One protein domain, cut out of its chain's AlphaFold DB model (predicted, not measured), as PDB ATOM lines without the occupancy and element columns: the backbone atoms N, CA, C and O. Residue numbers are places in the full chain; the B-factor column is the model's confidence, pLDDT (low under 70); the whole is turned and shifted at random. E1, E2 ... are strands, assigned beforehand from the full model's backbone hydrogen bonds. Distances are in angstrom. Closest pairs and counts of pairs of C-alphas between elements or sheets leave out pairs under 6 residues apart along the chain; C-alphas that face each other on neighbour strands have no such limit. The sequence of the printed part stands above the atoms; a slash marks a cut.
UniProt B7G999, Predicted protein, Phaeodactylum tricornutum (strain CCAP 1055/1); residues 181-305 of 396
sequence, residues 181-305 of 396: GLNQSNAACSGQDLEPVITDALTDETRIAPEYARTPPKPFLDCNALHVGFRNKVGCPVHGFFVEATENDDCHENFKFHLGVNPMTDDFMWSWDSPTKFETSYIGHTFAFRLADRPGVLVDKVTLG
ATOM      1  N   GLY A 181     -47.144  61.596 -47.495       90.56
ATOM      2  CA  GLY A 181     -47.333  60.275 -46.895       90.56
ATOM      3  C   GLY A 181     -46.431  59.165 -47.428       90.56
ATOM      4  O   GLY A 181     -46.761  57.994 -47.260       90.56
ATOM      5  N   LEU A 182     -45.271  59.495 -48.010       82.12
ATOM      6  CA  LEU A 182     -44.295  58.495 -48.482       82.12
ATOM      7  C   LEU A 182     -43.868  57.489 -47.394       82.12
ATOM      8  O   LEU A 182     -43.500  56.361 -47.705       82.12
ATOM      9  N   ASN A 183     -43.942  57.882 -46.120       76.44
ATOM     10  CA  ASN A 183     -43.568  57.041 -44.981       76.44
ATOM     11  C   ASN A 183     -44.753  56.277 -44.355       76.44
ATOM     12  O   ASN A 183     -44.562  55.576 -43.364       76.44
ATOM     13  N   GLN A 184     -45.971  56.412 -44.893       71.19
ATOM     14  CA  GLN A 184     -47.189  55.807 -44.338       71.19
ATOM     15  C   GLN A 184     -47.925  54.934 -45.363       71.19
ATOM     16  O   GLN A 184     -49.116  55.104 -45.603       71.19
ATOM     17  N   SER A 185     -47.242  53.936 -45.925       59.88
ATOM     18  CA  SER A 185     -47.812  53.019 -46.928       59.88
ATOM     19  C   SER A 185     -48.962  52.121 -46.433       59.88
ATOM     20  O   SER A 185     -49.537  51.391 -47.233       59.88
ATOM     21  N   ASN A 186     -49.325  52.173 -45.144       63.31
ATOM     22  CA  ASN A 186     -50.315  51.284 -44.523       63.31
ATOM     23  C   ASN A 186     -51.386  52.022 -43.699       63.31
ATOM     24  O   ASN A 186     -51.967  51.434 -42.782       63.31
ATOM     25  N   ALA A 187     -51.641  53.307 -43.960       73.44
ATOM     26  CA  ALA A 187     -52.758  53.977 -43.302       73.44
ATOM     27  C   ALA A 187     -54.077  53.315 -43.744       73.44
ATOM     28  O   ALA A 187     -54.474  53.406 -44.898       73.44
ATOM     29  N   ALA A 188     -54.758  52.618 -42.831       83.31
ATOM     30  CA  ALA A 188     -56.097  52.105 -43.097       83.31
ATOM     31  C   ALA A 188     -57.107  53.253 -42.980       83.31
ATOM     32  O   ALA A 188     -57.155  53.926 -41.950       83.31
ATOM     33  N   CYS A 189     -57.934  53.461 -43.996       85.12
ATOM     34  CA  CYS A 189     -59.056  54.396 -43.962       85.12
ATOM     35  C   CYS A 189     -60.345  53.683 -44.368       85.12
ATOM     36  O   CYS A 189     -60.328  52.617 -44.982       85.12
ATOM     37  N   SER A 190     -61.474  54.284 -44.013       83.38
ATOM     38  CA  SER A 190     -62.819  53.805 -44.349       83.38
ATOM     39  C   SER A 190     -63.109  53.772 -45.858       83.38
ATOM     40  O   SER A 190     -64.094  53.165 -46.273       83.38
ATOM     41  N   GLY A 191     -62.272  54.425 -46.673       74.94
ATOM     42  CA  GLY A 191     -62.447  54.562 -48.120       74.94
ATOM     43  C   GLY A 191     -63.546  55.548 -48.528       74.94
ATOM     44  O   GLY A 191     -63.746  55.759 -49.721       74.94
ATOM     45  N   GLN A 192     -64.258  56.153 -47.571       85.00
ATOM     46  CA  GLN A 192     -65.249  57.185 -47.858       85.00
ATOM     47  C   GLN A 192     -64.551  58.524 -48.090       85.00
ATOM     48  O   GLN A 192     -63.885  59.046 -47.198       85.00
ATOM     49  N   ASP A 193     -64.730  59.071 -49.290       88.12
ATOM     50  CA  ASP A 193     -64.270  60.402 -49.671       88.12
ATOM     51  C   ASP A 193     -65.485  61.266 -50.013       88.12
ATOM     52  O   ASP A 193     -65.919  61.350 -51.162       88.12
ATOM     53  N   LEU A 194     -66.130  61.787 -48.971       83.81
ATOM     54  CA  LEU A 194     -67.359  62.560 -49.105       83.81
ATOM     55  C   LEU A 194     -67.054  64.041 -48.913       83.81
ATOM     56  O   LEU A 194     -66.555  64.449 -47.863       83.81
ATOM     57  N   GLU A 195     -67.402  64.838 -49.919       85.12
ATOM     58  CA  GLU A 195     -67.336  66.289 -49.829       85.12
ATOM     59  C   GLU A 195     -68.375  66.802 -48.815       85.12
ATOM     60  O   GLU A 195     -69.566  66.486 -48.933       85.12
ATOM     61  N   PRO A 196     -67.962  67.586 -47.805       82.56
ATOM     62  CA  PRO A 196     -68.876  68.147 -46.828       82.56
ATOM     63  C   PRO A 196     -69.677  69.279 -47.473       82.56
ATOM     64  O   PRO A 196     -69.181  70.386 -47.699       82.56
ATOM     65  N   VAL A 197     -70.947  69.000 -47.752       82.06
ATOM     66  CA  VAL A 197     -71.898  69.968 -48.302       82.06
ATOM     67  C   VAL A 197     -72.945  70.361 -47.263       82.06
ATOM     68  O   VAL A 197     -73.475  69.523 -46.534       82.06
ATOM     69  N   ILE A 198     -73.259  71.652 -47.200       74.19
ATOM     70  CA  ILE A 198     -74.411  72.194 -46.486       74.19
ATOM     71  C   ILE A 198     -75.549  72.325 -47.488       74.19
ATOM     72  O   ILE A 198     -75.423  72.989 -48.520       74.19
ATOM     73  N   THR A 199     -76.676  71.705 -47.161       75.81
ATOM     74  CA  THR A 199     -77.936  71.933 -47.861       75.81
ATOM     75  C   THR A 199     -78.638  73.108 -47.195       75.81
ATOM     76  O   THR A 199     -79.087  72.998 -46.051       75.81
ATOM     77  N   ASP A 200     -78.712  74.246 -47.882       73.06
ATOM     78  CA  ASP A 200     -79.497  75.375 -47.397       73.06
ATOM     79  C   ASP A 200     -80.972  75.125 -47.729       73.06
ATOM     80  O   ASP A 200     -81.425  75.279 -48.865       73.06
ATOM     81  N   ALA A 201     -81.734  74.715 -46.712       71.44
ATOM     82  CA  ALA A 201     -83.155  74.410 -46.847       71.44
ATOM     83  C   ALA A 201     -84.002  75.614 -47.303       71.44
ATOM     84  O   ALA A 201     -85.147  75.421 -47.709       71.44
ATOM     85  N   LEU A 202     -83.483  76.844 -47.204       71.38
ATOM     86  CA  LEU A 202     -84.195  78.058 -47.603       71.38
ATOM     87  C   LEU A 202     -83.957  78.431 -49.068       71.38
ATOM     88  O   LEU A 202     -84.828  79.067 -49.662       71.38
ATOM     89  N   THR A 203     -82.812  78.062 -49.644       72.62
ATOM     90  CA  THR A 203     -82.460  78.406 -51.032       72.62
ATOM     91  C   THR A 203     -82.487  77.211 -51.985       72.62
ATOM     92  O   THR A 203     -82.408  77.422 -53.191       72.62
ATOM     93  N   ASP A 204     -82.631  75.983 -51.471       69.38
ATOM     94  CA  ASP A 204     -82.465  74.729 -52.230       69.38
ATOM     95  C   ASP A 204     -81.093  74.654 -52.935       69.38
ATOM     96  O   ASP A 204     -80.899  73.972 -53.942       69.38
ATOM     97  N   GLU A 205     -80.108  75.386 -52.403       71.31
ATOM     98  CA  GLU A 205     -78.739  75.380 -52.896       71.31
ATOM     99  C   GLU A 205     -77.893  74.423 -52.057       71.31
ATOM    100  O   GLU A 205     -77.880  74.457 -50.822       71.31
ATOM    101  N   THR A 206     -77.131  73.579 -52.748       73.94
ATOM    102  CA  THR A 206     -76.066  72.793 -52.126       73.94
ATOM    103  C   THR A 206     -74.777  73.595 -52.212       73.94
ATOM    104  O   THR A 206     -74.335  73.956 -53.304       73.94
ATOM    105  N   ARG A 207     -74.177  73.903 -51.063       75.69
ATOM    106  CA  ARG A 207     -72.930  74.672 -50.977       75.69
ATOM    107  C   ARG A 207     -71.901  73.862 -50.210       75.69
ATOM    108  O   ARG A 207     -72.252  73.173 -49.261       75.69
ATOM    109  N   ILE A 208     -70.631  73.964 -50.586       76.25
ATOM    110  CA  ILE A 208     -69.548  73.404 -49.772       76.25
ATOM    111  C   ILE A 208     -69.602  74.079 -48.401       76.25
ATOM    112  O   ILE A 208     -69.788  75.299 -48.315       76.25
ATOM    113  N   ALA A 209     -69.469  73.285 -47.342       73.44
ATOM    114  CA  ALA A 209     -69.407  73.796 -45.984       73.44
ATOM    115  C   ALA A 209     -68.312  74.885 -45.882       73.44
ATOM    116  O   ALA A 209     -67.185  74.638 -46.319       73.44
ATOM    117  N   PRO A 210     -68.615  76.105 -45.388       76.69
ATOM    118  CA  PRO A 210     -67.702  77.249 -45.446       76.69
ATOM    119  C   PRO A 210     -66.310  76.986 -44.868       76.69
ATOM    120  O   PRO A 210     -65.330  77.527 -45.370       76.69
ATOM    121  N   GLU A 211     -66.208  76.142 -43.845       76.19
ATOM    122  CA  GLU A 211     -64.953  75.736 -43.214       76.19
ATOM    123  C   GLU A 211     -64.080  74.826 -44.099       76.19
ATOM    124  O   GLU A 211     -62.875  74.735 -43.879       76.19
ATOM    125  N   TYR A 212     -64.670  74.215 -45.130       76.88
ATOM    126  CA  TYR A 212     -63.994  73.419 -46.157       76.88
ATOM    127  C   TYR A 212     -63.922  74.130 -47.518       76.88
ATOM    128  O   TYR A 212     -63.429  73.569 -48.499       76.88
ATOM    129  N   ALA A 213     -64.394  75.377 -47.602       76.75
ATOM    130  CA  ALA A 213     -64.294  76.163 -48.820       76.75
ATOM    131  C   ALA A 213     -62.842  76.609 -49.052       76.75
ATOM    132  O   ALA A 213     -62.180  77.164 -48.170       76.75
ATOM    133  N   ARG A 214     -62.342  76.414 -50.277       74.56
ATOM    134  CA  ARG A 214     -61.013  76.904 -50.656       74.56
ATOM    135  C   ARG A 214     -60.996  78.426 -50.660       74.56
ATOM    136  O   ARG A 214     -61.919  79.077 -51.151       74.56
ATOM    137  N   THR A 215     -59.906  79.003 -50.166       74.25
ATOM    138  CA  THR A 215     -59.691  80.446 -50.286       74.25
ATOM    139  C   THR A 215     -59.345  80.773 -51.743       74.25
ATOM    140  O   THR A 215     -58.413  80.170 -52.281       74.25
ATOM    141  N   PRO A 216     -60.055  81.702 -52.409       72.56
ATOM    142  CA  PRO A 216     -59.694  82.103 -53.761       72.56
ATOM    143  C   PRO A 216     -58.286  82.723 -53.776       72.56
ATOM    144  O   PRO A 216     -57.887  83.376 -52.805       72.56
ATOM    145  N   PRO A 217     -57.519  82.544 -54.865       71.31
ATOM    146  CA  PRO A 217     -56.185  83.116 -54.965       71.31
ATOM    147  C   PRO A 217     -56.244  84.647 -54.896       71.31
ATOM    148  O   PRO A 217     -57.149  85.278 -55.448       71.31
ATOM    149  N   LYS A 218     -55.257  85.257 -54.232       75.75
ATOM    150  CA  LYS A 218     -55.108  86.718 -54.225       75.75
ATOM    151  C   LYS A 218     -54.811  87.213 -55.653       75.75
ATOM    152  O   LYS A 218     -54.027  86.572 -56.351       75.75
ATOM    153  N   PRO A 219     -55.377  88.356 -56.087       68.88
ATOM    154  CA  PRO A 219     -55.170  88.883 -57.440       68.88
ATOM    155  C   PRO A 219     -53.735  89.366 -57.688       68.88
ATOM    156  O   PRO A 219     -53.270  89.337 -58.822       68.88
ATOM    157  N   PHE A 220     -53.028  89.782 -56.633       73.44
ATOM    158  CA  PHE A 220     -51.619  90.152 -56.691       73.44
ATOM    159  C   PHE A 220     -50.831  89.251 -55.755       73.44
ATOM    160  O   PHE A 220     -51.219  89.055 -54.601       73.44
ATOM    161  N   LEU A 221     -49.736  88.709 -56.274       78.12
ATOM    162  CA  LEU A 221     -48.813  87.911 -55.492       78.12
ATOM    163  C   LEU A 221     -47.815  88.836 -54.805       78.12
ATOM    164  O   LEU A 221     -47.308  89.792 -55.406       78.12
ATOM    165  N   ASP A 222     -47.549  88.534 -53.540       81.19
ATOM    166  CA  ASP A 222     -46.416  89.126 -52.847       81.19
ATOM    167  C   ASP A 222     -45.116  88.551 -53.436       81.19
ATOM    168  O   ASP A 222     -45.108  87.517 -54.119       81.19
ATOM    169  N   CYS A 223     -44.005  89.238 -53.188       75.50
ATOM    170  CA  CYS A 223     -42.693  88.772 -53.610       75.50
ATOM    171  C   CYS A 223     -42.406  87.356 -53.098       75.50
ATOM    172  O   CYS A 223     -42.760  87.000 -51.978       75.50
ATOM    173  N   ASN A 224     -41.749  86.551 -53.937       74.19
ATOM    174  CA  ASN A 224     -41.335  85.181 -53.611       74.19
ATOM    175  C   ASN A 224     -42.486  84.225 -53.245       74.19
ATOM    176  O   ASN A 224     -42.245  83.172 -52.653       74.19
ATOM    177  N   ALA A 225     -43.720  84.545 -53.650       86.31
ATOM    178  CA  ALA A 225     -44.823  83.599 -53.590       86.31
ATOM    179  C   ALA A 225     -44.487  82.330 -54.392       86.31
ATOM    180  O   ALA A 225     -44.084  82.374 -55.562       86.31
ATOM    181  N   LEU A 226     -44.680  81.191 -53.742       88.81
ATOM    182  CA  LEU A 226     -44.477  79.861 -54.285       88.81
ATOM    183  C   LEU A 226     -45.826  79.308 -54.719       88.81
ATOM    184  O   LEU A 226     -46.771  79.311 -53.932       88.81
ATOM    185  N   HIS A 227     -45.917  78.778 -55.932       90.81
ATOM    186  CA  HIS A 227     -47.003  77.866 -56.271       90.81
ATOM    187  C   HIS A 227     -46.493  76.451 -56.050       90.81
ATOM    188  O   HIS A 227     -45.516  76.035 -56.675       90.81
ATOM    189  N   VAL A 228     -47.115  75.754 -55.109       93.69
ATOM    190  CA  VAL A 228     -46.688  74.430 -54.670       93.69
ATOM    191  C   VAL A 228     -47.817  73.452 -54.935       93.69
ATOM    192  O   VAL A 228     -48.918  73.623 -54.409       93.69
ATOM    193  N   GLY A 229     -47.546  72.442 -55.757       95.19
ATOM    194  CA  GLY A 229     -48.404  71.275 -55.885       95.19
ATOM    195  C   GLY A 229     -48.119  70.272 -54.769       95.19
ATOM    196  O   GLY A 229     -46.968  69.934 -54.509       95.19
ATOM    197  N   PHE A 230     -49.163  69.771 -54.124       97.06
ATOM    198  CA  PHE A 230     -49.114  68.626 -53.219       97.06
ATOM    199  C   PHE A 230     -49.775  67.437 -53.900       97.06
ATOM    200  O   PHE A 230     -50.830  67.612 -54.510       97.06
ATOM    201  N   ARG A 231     -49.192  66.241 -53.776       96.62
ATOM    202  CA  ARG A 231     -49.771  64.998 -54.302       96.62
ATOM    203  C   ARG A 231     -49.934  63.964 -53.197       96.62
ATOM    204  O   ARG A 231     -48.978  63.619 -52.513       96.62
ATOM    205  N   ASN A 232     -51.129  63.410 -53.075       96.12
ATOM    206  CA  ASN A 232     -51.432  62.330 -52.154       96.12
ATOM    207  C   ASN A 232     -50.765  61.018 -52.589       96.12
ATOM    208  O   ASN A 232     -51.035  60.511 -53.680       96.12
ATOM    209  N   LYS A 233     -49.908  60.457 -51.731       95.19
ATOM    210  CA  LYS A 233     -49.309  59.119 -51.887       95.19
ATOM    211  C   LYS A 233     -49.699  58.160 -50.759       95.19
ATOM    212  O   LYS A 233     -49.198  57.044 -50.710       95.19
ATOM    213  N   VAL A 234     -50.607  58.579 -49.881       93.12
ATOM    214  CA  VAL A 234     -51.074  57.815 -48.715       93.12
ATOM    215  C   VAL A 234     -51.971  56.653 -49.141       93.12
ATOM    216  O   VAL A 234     -52.029  55.632 -48.467       93.12
ATOM    217  N   GLY A 235     -52.706  56.823 -50.245       92.12
ATOM    218  CA  GLY A 235     -53.770  55.902 -50.662       92.12
ATOM    219  C   GLY A 235     -55.096  56.106 -49.918       92.12
ATOM    220  O   GLY A 235     -56.035  55.348 -50.134       92.12
ATOM    221  N   CYS A 236     -55.188  57.143 -49.081       94.25
ATOM    222  CA  CYS A 236     -56.382  57.529 -48.332       94.25
ATOM    223  C   CYS A 236     -56.659  59.025 -48.490       94.25
ATOM    224  O   CYS A 236     -55.694  59.786 -48.588       94.25
ATOM    225  N   PRO A 237     -57.928  59.471 -48.465       95.50
ATOM    226  CA  PRO A 237     -58.247  60.893 -48.507       95.50
ATOM    227  C   PRO A 237     -57.660  61.634 -47.298       95.50
ATOM    228  O   PRO A 237     -57.758  61.165 -46.157       95.50
ATOM    229  N   VAL A 238     -57.047  62.795 -47.540       95.31
ATOM    230  CA  VAL A 238     -56.427  63.621 -46.493       95.31
ATOM    231  C   VAL A 238     -56.826  65.085 -46.604       95.31
ATOM    232  O   VAL A 238     -57.044  65.627 -47.684       95.31
ATOM    233  N   HIS A 239     -56.872  65.758 -45.463       95.31
ATOM    234  CA  HIS A 239     -57.047  67.200 -45.371       95.31
ATOM    235  C   HIS A 239     -55.700  67.880 -45.134       95.31
ATOM    236  O   HIS A 239     -54.932  67.457 -44.269       95.31
ATOM    237  N   GLY A 240     -55.429  68.933 -45.903       95.31
ATOM    238  CA  GLY A 240     -54.288  69.821 -45.728       95.31
ATOM    239  C   GLY A 240     -54.680  71.055 -44.921       95.31
ATOM    240  O   GLY A 240     -55.567  71.817 -45.316       95.31
ATOM    241  N   PHE A 241     -53.986  71.268 -43.807       93.88
ATOM    242  CA  PHE A 241     -54.162  72.409 -42.918       93.88
ATOM    243  C   PHE A 241     -52.917  73.281 -42.943       93.88
ATOM    244  O   PHE A 241     -51.804  72.776 -42.827       93.88
ATOM    245  N   PHE A 242     -53.092  74.591 -43.055       92.69
ATOM    246  CA  PHE A 242     -52.024  75.545 -42.793       92.69
ATOM    247  C   PHE A 242     -51.845  75.701 -41.283       92.69
ATOM    248  O   PHE A 242     -52.817  75.953 -40.575       92.69
ATOM    249  N   VAL A 243     -50.613  75.540 -40.804       91.31
ATOM    250  CA  VAL A 243     -50.268  75.652 -39.386       91.31
ATOM    251  C   VAL A 243     -49.761  77.064 -39.117       91.31
ATOM    252  O   VAL A 243     -48.645  77.418 -39.501       91.31
ATOM    253  N   GLU A 244     -50.582  77.862 -38.444       86.00
ATOM    254  CA  GLU A 244     -50.216  79.186 -37.954       86.00
ATOM    255  C   GLU A 244     -49.598  79.048 -36.564       86.00
ATOM    256  O   GLU A 244     -50.269  78.655 -35.607       86.00
ATOM    257  N   ALA A 245     -48.306  79.360 -36.455       72.19
ATOM    258  CA  ALA A 245     -47.676  79.554 -35.158       72.19
ATOM    259  C   ALA A 245     -48.047  80.939 -34.633       72.19
ATOM    260  O   ALA A 245     -47.771  81.950 -35.285       72.19
ATOM    261  N   THR A 246     -48.671  80.984 -33.461       72.06
ATOM    262  CA  THR A 246     -48.897  82.242 -32.749       72.06
ATOM    263  C   THR A 246     -47.748  82.535 -31.790       72.06
ATOM    264  O   THR A 246     -46.979  81.649 -31.421       72.06
ATOM    265  N   GLU A 247     -47.634  83.793 -31.360       71.50
ATOM    266  CA  GLU A 247     -46.620  84.231 -30.387       71.50
ATOM    267  C   GLU A 247     -46.738  83.524 -29.023       71.50
ATOM    268  O   GLU A 247     -45.778  83.520 -28.258       71.50
ATOM    269  N   ASN A 248     -47.888  82.910 -28.728       73.94
ATOM    270  CA  ASN A 248     -48.158  82.223 -27.463       73.94
ATOM    271  C   ASN A 248     -47.861  80.715 -27.512       73.94
ATOM    272  O   ASN A 248     -48.312  79.993 -26.629       73.94
ATOM    273  N   ASP A 249     -47.179  80.227 -28.555       66.44
ATOM    274  CA  ASP A 249     -47.021  78.796 -28.868       66.44
ATOM    275  C   ASP A 249     -48.353  78.041 -29.103       66.44
ATOM    276  O   ASP A 249     -48.353  76.834 -29.358       66.44
ATOM    277  N   ASP A 250     -49.493  78.744 -29.113       70.75
ATOM    278  CA  ASP A 250     -50.768  78.188 -29.551       70.75
ATOM    279  C   ASP A 250     -50.703  77.978 -31.068       70.75
ATOM    280  O   ASP A 250     -50.443  78.904 -31.844       70.75
ATOM    281  N   CYS A 251     -50.902  76.738 -31.501       75.62
ATOM    282  CA  CYS A 251     -50.892  76.381 -32.911       75.62
ATOM    283  C   CYS A 251     -52.327  76.286 -33.418       75.62
ATOM    284  O   CYS A 251     -53.122  75.483 -32.922       75.62
ATOM    285  N   HIS A 252     -52.644  77.088 -34.431       86.62
ATOM    286  CA  HIS A 252     -53.931  77.027 -35.110       86.62
ATOM    287  C   HIS A 252     -53.762  76.358 -36.468       86.62
ATOM    288  O   HIS A 252     -52.971  76.788 -37.305       86.62
ATOM    289  N   GLU A 253     -54.508  75.279 -36.674       90.06
ATOM    290  CA  GLU A 253     -54.592  74.599 -37.959       90.06
ATOM    291  C   GLU A 253     -55.818  75.113 -38.717       90.06
ATOM    292  O   GLU A 253     -56.957  74.886 -38.311       90.06
ATOM    293  N   ASN A 254     -55.582  75.802 -39.830       90.31
ATOM    294  CA  ASN A 254     -56.628  76.321 -40.703       90.31
ATOM    295  C   ASN A 254     -56.740  75.431 -41.938       90.31
ATOM    296  O   ASN A 254     -55.776  75.309 -42.695       90.31
ATOM    297  N   PHE A 255     -57.908  74.828 -42.165       91.38
ATOM    298  CA  PHE A 255     -58.150  74.023 -43.363       91.38
ATOM    299  C   PHE A 255     -57.855  74.836 -44.634       91.38
ATOM    300  O   PHE A 255     -58.181  76.024 -44.717       91.38
ATOM    301  N   LYS A 256     -57.217  74.206 -45.625       92.44
ATOM    302  CA  LYS A 256     -56.934  74.830 -46.926       92.44
ATOM    303  C   LYS A 256     -57.511  74.045 -48.089       92.44
ATOM    304  O   LYS A 256     -58.114  74.639 -48.981       92.44
ATOM    305  N   PHE A 257     -57.315  72.732 -48.094       94.38
ATOM    306  CA  PHE A 257     -57.747  71.886 -49.197       94.38
ATOM    307  C   PHE A 257     -57.864  70.422 -48.780       94.38
ATOM    308  O   PHE A 257     -57.279  69.971 -47.795       94.38
ATOM    309  N   HIS A 258     -58.610  69.672 -49.582       95.19
ATOM    310  CA  HIS A 258     -58.705  68.225 -49.507       95.19
ATOM    311  C   HIS A 258     -57.894  67.589 -50.647       95.19
ATOM    312  O   HIS A 258     -57.937  68.066 -51.783       95.19
ATOM    313  N   LEU A 259     -57.152  66.526 -50.341       95.94
ATOM    314  CA  LEU A 259     -56.482  65.665 -51.308       95.94
ATOM    315  C   LEU A 259     -57.163  64.292 -51.306       95.94
ATOM    316  O   LEU A 259     -56.951  63.497 -50.385       95.94
ATOM    317  N   GLY A 260     -57.932  64.010 -52.352       95.56
ATOM    318  CA  GLY A 260     -58.588  62.719 -52.513       95.56
ATOM    319  C   GLY A 260     -57.638  61.653 -53.051       95.56
ATOM    320  O   GLY A 260     -56.414  61.744 -52.912       95.56
ATOM    321  N   VAL A 261     -58.199  60.617 -53.667       94.25
ATOM    322  CA  VAL A 261     -57.440  59.466 -54.191       94.25
ATOM    323  C   VAL A 261     -57.707  59.173 -55.665       94.25
ATOM    324  O   VAL A 261     -57.059  58.291 -56.222       94.25
ATOM    325  N   ASN A 262     -58.630  59.889 -56.314       93.44
ATOM    326  CA  ASN A 262     -59.022  59.614 -57.692       93.44
ATOM    327  C   ASN A 262     -58.023  60.232 -58.693       93.44
ATOM    328  O   ASN A 262     -58.045  61.441 -58.909       93.44
ATOM    329  N   PRO A 263     -57.169  59.450 -59.376       90.19
ATOM    330  CA  PRO A 263     -56.194  60.009 -60.314       90.19
ATOM    331  C   PRO A 263     -56.830  60.595 -61.586       90.19
ATOM    332  O   PRO A 263     -56.135  61.253 -62.358       90.19
ATOM    333  N   MET A 264     -58.121  60.344 -61.827       88.69
ATOM    334  CA  MET A 264     -58.862  60.765 -63.015       88.69
ATOM    335  C   MET A 264     -60.044  61.647 -62.613       88.69
ATOM    336  O   MET A 264     -61.196  61.215 -62.596       88.69
ATOM    337  N   THR A 265     -59.749  62.898 -62.283       90.38
ATOM    338  CA  THR A 265     -60.767  63.915 -62.006       90.38
ATOM    339  C   THR A 265     -60.934  64.852 -63.183       90.38
ATOM    340  O   THR A 265     -59.933  65.248 -63.785       90.38
ATOM    341  N   ASP A 266     -62.165  65.299 -63.429       86.62
ATOM    342  CA  ASP A 266     -62.460  66.313 -64.446       86.62
ATOM    343  C   ASP A 266     -61.627  67.580 -64.246       86.62
ATOM    344  O   ASP A 266     -61.230  68.219 -65.217       86.62
ATOM    345  N   ASP A 267     -61.349  67.945 -62.991       89.44
ATOM    346  CA  ASP A 267     -60.579  69.122 -62.634       89.44
ATOM    347  C   ASP A 267     -59.625  68.829 -61.480       89.44
ATOM    348  O   ASP A 267     -59.985  68.915 -60.309       89.44
ATOM    349  N   PHE A 268     -58.371  68.514 -61.792       88.19
ATOM    350  CA  PHE A 268     -57.417  68.159 -60.745       88.19
ATOM    351  C   PHE A 268     -57.225  69.263 -59.693       88.19
ATOM    352  O   PHE A 268     -56.853  68.979 -58.559       88.19
ATOM    353  N   MET A 269     -57.457  70.531 -60.043       86.75
ATOM    354  CA  MET A 269     -57.257  71.632 -59.111       86.75
ATOM    355  C   MET A 269     -58.462  71.804 -58.189       86.75
ATOM    356  O   MET A 269     -58.267  72.079 -57.007       86.75
ATOM    357  N   TRP A 270     -59.681  71.656 -58.705       87.81
ATOM    358  CA  TRP A 270     -60.901  72.004 -57.970       87.81
ATOM    359  C   TRP A 270     -61.740  70.813 -57.517       87.81
ATOM    360  O   TRP A 270     -62.428  70.947 -56.510       87.81
ATOM    361  N   SER A 271     -61.670  69.667 -58.194       91.44
ATOM    362  CA  SER A 271     -62.408  68.464 -57.800       91.44
ATOM    363  C   SER A 271     -61.972  68.001 -56.416       91.44
ATOM    364  O   SER A 271     -60.771  67.845 -56.165       91.44
ATOM    365  N   TRP A 272     -62.942  67.783 -55.528       92.81
ATOM    366  CA  TRP A 272     -62.713  67.343 -54.155       92.81
ATOM    367  C   TRP A 272     -61.830  66.091 -54.110       92.81
ATOM    368  O   TRP A 272     -60.734  66.131 -53.562       92.81
ATOM    369  N   ASP A 273     -62.224  65.049 -54.834       94.12
ATOM    370  CA  ASP A 273     -61.594  63.727 -54.878       94.12
ATOM    371  C   ASP A 273     -60.225  63.675 -55.587       94.12
ATOM    372  O   ASP A 273     -59.590  62.616 -55.644       94.12
ATOM    373  N   SER A 274     -59.726  64.800 -56.119       95.06
ATOM    374  CA  SER A 274     -58.436  64.801 -56.813       95.06
ATOM    375  C   SER A 274     -57.261  64.685 -55.832       95.06
ATOM    376  O   SER A 274     -57.197  65.450 -54.858       95.06
ATOM    377  N   PRO A 275     -56.276  63.805 -56.112       95.94
ATOM    378  CA  PRO A 275     -55.119  63.560 -55.263       95.94
ATOM    379  C   PRO A 275     -54.074  64.659 -55.356       95.94
ATOM    380  O   PRO A 275     -53.072  64.585 -54.653       95.94
ATOM    381  N   THR A 276     -54.261  65.653 -56.219       95.38
ATOM    382  CA  THR A 276     -53.329  66.766 -56.353       95.38
ATOM    383  C   THR A 276     -54.049  68.063 -56.032       95.38
ATOM    384  O   THR A 276     -55.176  68.273 -56.469       95.38
ATOM    385  N   LYS A 277     -53.401  68.962 -55.294       94.44
ATOM    386  CA  LYS A 277     -53.885  70.332 -55.079       94.44
ATOM    387  C   LYS A 277     -52.730  71.310 -55.124       94.44
ATOM    388  O   LYS A 277     -51.602  70.960 -54.803       94.44
ATOM    389  N   PHE A 278     -53.039  72.537 -55.514       92.19
ATOM    390  CA  PHE A 278     -52.070  73.616 -55.614       92.19
ATOM    391  C   PHE A 278     -52.393  74.689 -54.612       92.19
ATOM    392  O   PHE A 278     -53.531  75.155 -54.576       92.19
ATOM    393  N   GLU A 279     -51.380  75.136 -53.889       91.62
ATOM    394  CA  GLU A 279     -51.497  76.291 -53.021       91.62
ATOM    395  C   GLU A 279     -50.453  77.341 -53.349       91.62
ATOM    396  O   GLU A 279     -49.314  77.049 -53.718       91.62
ATOM    397  N   THR A 280     -50.873  78.594 -53.199       90.88
ATOM    398  CA  THR A 280     -49.948  79.720 -53.183       90.88
ATOM    399  C   THR A 280     -49.482  79.913 -51.753       90.88
ATOM    400  O   THR A 280     -50.295  80.133 -50.856       90.88
ATOM    401  N   SER A 281     -48.182  79.801 -51.535       90.94
ATOM    402  CA  SER A 281     -47.588  79.770 -50.206       90.94
ATOM    403  C   SER A 281     -46.233  80.473 -50.195       90.94
ATOM    404  O   SER A 281     -45.820  81.065 -51.190       90.94
ATOM    405  N   TYR A 282     -45.542  80.417 -49.062       89.12
ATOM    406  CA  TYR A 282     -44.299  81.137 -48.820       89.12
ATOM    407  C   TYR A 282     -43.311  80.248 -48.065       89.12
ATOM    408  O   TYR A 282     -43.703  79.330 -47.345       89.12
ATOM    409  N   ILE A 283     -42.017  80.536 -48.193       87.75
ATOM    410  CA  ILE A 283     -41.002  79.924 -47.327       87.75
ATOM    411  C   ILE A 283     -41.335  80.217 -45.858       87.75
ATOM    412  O   ILE A 283     -41.668  81.344 -45.493       87.75
ATOM    413  N   GLY A 284     -41.241  79.184 -45.028       85.38
ATOM    414  CA  GLY A 284     -41.623  79.153 -43.619       85.38
ATOM    415  C   GLY A 284     -43.041  78.662 -43.366       85.38
ATOM    416  O   GLY A 284     -43.350  78.269 -42.244       85.38
ATOM    417  N   HIS A 285     -43.899  78.621 -44.389       89.81
ATOM    418  CA  HIS A 285     -45.231  78.061 -44.224       89.81
ATOM    419  C   HIS A 285     -45.162  76.565 -43.938       89.81
ATOM    420  O   HIS A 285     -44.414  75.821 -44.577       89.81
ATOM    421  N   THR A 286     -45.984  76.128 -42.990       92.12
ATOM    422  CA  THR A 286     -46.088  74.729 -42.590       92.12
ATOM    423  C   THR A 286     -47.485  74.209 -42.887       92.12
ATOM    424  O   THR A 286     -48.473  74.880 -42.595       92.12
ATOM    425  N   PHE A 287     -47.557  73.006 -43.442       94.12
ATOM    426  CA  PHE A 287     -48.793  72.284 -43.696       94.12
ATOM    427  C   PHE A 287     -48.813  70.987 -42.895       94.12
ATOM    428  O   PHE A 287     -47.849  70.222 -42.930       94.12
ATOM    429  N   ALA A 288     -49.908  70.740 -42.186       93.81
ATOM    430  CA  ALA A 288     -50.206  69.463 -41.552       93.81
ATOM    431  C   ALA A 288     -51.220  68.711 -42.416       93.81
ATOM    432  O   ALA A 288     -52.234  69.276 -42.823       93.81
ATOM    433  N   PHE A 289     -50.950  67.442 -42.696       94.94
ATOM    434  CA  PHE A 289     -51.830  66.573 -43.467       94.94
ATOM    435  C   PHE A 289     -52.409  65.518 -42.544       94.94
ATOM    436  O   PHE A 289     -51.657  64.796 -41.890       94.94
ATOM    437  N   ARG A 290     -53.734  65.426 -42.471       93.06
ATOM    438  CA  ARG A 290     -54.444  64.497 -41.580       93.06
ATOM    439  C   ARG A 290     -55.418  63.643 -42.369       93.06
ATOM    440  O   ARG A 290     -55.925  64.095 -43.392       93.06
ATOM    441  N   LEU A 291     -55.698  62.429 -41.899       93.38
ATOM    442  CA  LEU A 291     -56.723  61.586 -42.524       93.38
ATOM    443  C   LEU A 291     -58.079  62.302 -42.504       93.38
ATOM    444  O   LEU A 291     -58.465  62.856 -41.475       93.38
ATOM    445  N   ALA A 292     -58.800  62.278 -43.625       93.19
ATOM    446  CA  ALA A 292     -60.081  62.973 -43.737       93.19
ATOM    447  C   ALA A 292     -61.159  62.354 -42.832       93.19
ATOM    448  O   ALA A 292     -61.878  63.066 -42.136       93.19
ATOM    449  N   ASP A 293     -61.221  61.021 -42.770       91.94
ATOM    450  CA  ASP A 293     -62.189  60.296 -41.939       91.94
ATOM    451  C   ASP A 293     -61.853  60.327 -40.437       91.94
ATOM    452  O   ASP A 293     -62.717  60.095 -39.588       91.94
ATOM    453  N   ARG A 294     -60.592  60.616 -40.099       91.06
ATOM    454  CA  ARG A 294     -60.076  60.691 -38.729       91.06
ATOM    455  C   ARG A 294     -59.069  61.837 -38.599       91.06
ATOM    456  O   ARG A 294     -57.867  61.572 -38.499       91.06
ATOM    457  N   PRO A 295     -59.533  63.098 -38.494       87.81
ATOM    458  CA  PRO A 295     -58.650  64.268 -38.429       87.81
ATOM    459  C   PRO A 295     -57.636  64.236 -37.271       87.81
ATOM    460  O   PRO A 295     -56.582  64.861 -37.333       87.81
ATOM    461  N   GLY A 296     -57.887  63.455 -36.215       88.56
ATOM    462  CA  GLY A 296     -56.913  63.241 -35.140       88.56
ATOM    463  C   GLY A 296     -55.603  62.565 -35.582       88.56
ATOM    464  O   GLY A 296     -54.603  62.684 -34.879       88.56
ATOM    465  N   VAL A 297     -55.571  61.888 -36.736       89.62
ATOM    466  CA  VAL A 297     -54.396  61.153 -37.229       89.62
ATOM    467  C   VAL A 297     -53.567  62.034 -38.165       89.62
ATOM    468  O   VAL A 297     -53.989  62.318 -39.285       89.62
ATOM    469  N   LEU A 298     -52.371  62.430 -37.718       91.00
ATOM    470  CA  LEU A 298     -51.384  63.128 -38.545       91.00
ATOM    471  C   LEU A 298     -50.687  62.140 -39.491       91.00
ATOM    472  O   LEU A 298     -50.079  61.156 -39.066       91.00
ATOM    473  N   VAL A 299     -50.766  62.433 -40.779       92.44
ATOM    474  CA  VAL A 299     -50.162  61.649 -41.856       92.44
ATOM    475  C   VAL A 299     -48.782  62.190 -42.205       92.44
ATOM    476  O   VAL A 299     -47.819  61.432 -42.311       92.44
ATOM    477  N   ASP A 300     -48.690  63.505 -42.380       93.88
ATOM    478  CA  ASP A 300     -47.458  64.175 -42.778       93.88
ATOM    479  C   ASP A 300     -47.441  65.626 -42.288       93.88
ATOM    480  O   ASP A 300     -48.490  66.221 -42.022       93.88
ATOM    481  N   LYS A 301     -46.249  66.210 -42.190       92.50
ATOM    482  CA  LYS A 301     -46.054  67.622 -41.860       92.50
ATOM    483  C   LYS A 301     -44.952  68.194 -42.741       92.50
ATOM    484  O   LYS A 301     -43.784  67.843 -42.600       92.50
ATOM    485  N   VAL A 302     -45.322  69.121 -43.616       93.31
ATOM    486  CA  VAL A 302     -44.414  69.727 -44.592       93.31
ATOM    487  C   VAL A 302     -44.160  71.175 -44.214       93.31
ATOM    488  O   VAL A 302     -45.082  71.981 -44.182       93.31
ATOM    489  N   THR A 303     -42.903  71.528 -43.960       92.56
ATOM    490  CA  THR A 303     -42.471  72.930 -43.851       92.56
ATOM    491  C   THR A 303     -41.779  73.332 -45.143       92.56
ATOM    492  O   THR A 303     -40.812  72.692 -45.552       92.56
ATOM    493  N   LEU A 304     -42.271  74.384 -45.793       92.75
ATOM    494  CA  LEU A 304     -41.654  74.920 -46.999       92.75
ATOM    495  C   LEU A 304     -40.392  75.687 -46.602       92.75
ATOM    496  O   LEU A 304     -40.473  76.731 -45.966       92.75
ATOM    497  N   GLY A 305     -39.224  75.166 -46.955       91.50
ATOM    498  CA  GLY A 305     -37.925  75.765 -46.651       91.50
ATOM    499  C   GLY A 305     -37.076  75.939 -47.908       91.50
ATOM    500  O   GLY A 305     -37.375  75.314 -48.932       91.50
TER     501      GLY A 305
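What this domain is: This is residues 181 to 305 of the 396 residues of the protein "Predicted protein" of Phaeodactylum tricornutum (strain CCAP 1055/1) (UniProt B7G999). A small sandwich of strands forms the body: a strongly twisted four-stranded sheet, E5 E4 E7 E8, faces a ribbon of two strands, E3 and E6. A small hairpin, E1 and E2, lies off to one side, its strands' centres the farthest from the mean of the C-alphas, and long loops run round the body. The printed part has 125 residues with no named helix and eight named strands, E1 to E8 along the chain; the class is all strand, though only 50 residues are in named strands. The three sheets are antiparallel. The whole is compact, with a radius of gyration of the C-alphas of 15.3 A, and spans 41 by 38 by 32 A.

How they stand to each other: After residues 181 to 196, which hold no named element, E1, residues 197 to 200, and E2, residues 205 to 208, form an antiparallel hairpin, with N 198 and O 207 2.8 A apart, within hydrogen-bond range. Both are apart from the six later strands. E3, residues 226 to 232, is the antiparallel neighbour of E6, residues 276 to 281; N 228 and O 279 are 2.9 A apart. E4, residues 238 to 245, and E5, residues 251 to 259, form a hairpin, with N 242 and O 254 at 2.8 A. E5 bends by 61 degrees at residue 256. E4 is also the antiparallel neighbour of E7, residues 286 to 291, with N 241 and O 288 at 2.8 A. E7 forms a hairpin with E8, residues 298 to 303, where N 287 and O 302 are 2.8 A apart. E5 and E8 are the edge strands of this sheet. It forms a sandwich, two sheets face to face, with E3 and E6: the facing parts are 10.2 A centre to centre, and the strands of the one stand at 23 degrees to those of the other. The closest C-alphas of E5 and E6 are those of Leu 259 and Thr 276, 6.1 A apart.

Where its parts are: E1 begins at C-alpha 197, (-71.898, 69.968, -48.302). From first to last C-alpha E3 measures 19.0 A, E4 21.4 A, E5 22.0 A, E6 15.5 A and E7 16.9 A. E5 begins at C-alpha 251, (-50.892, 76.381, -32.911), and E8 ends at C-alpha 303, (-42.471, 72.930, -43.851).

The domain as a whole: The two C-alphas farthest apart, those of Leu 202 and Gly 305, are 46.3 A apart. The printed part has no cut. The links E2 to E3 and E5 to E6 are long. The mean pLDDT of the printed part is 85.4; residues 185 to 186, 204, 219 and 249 are under 70.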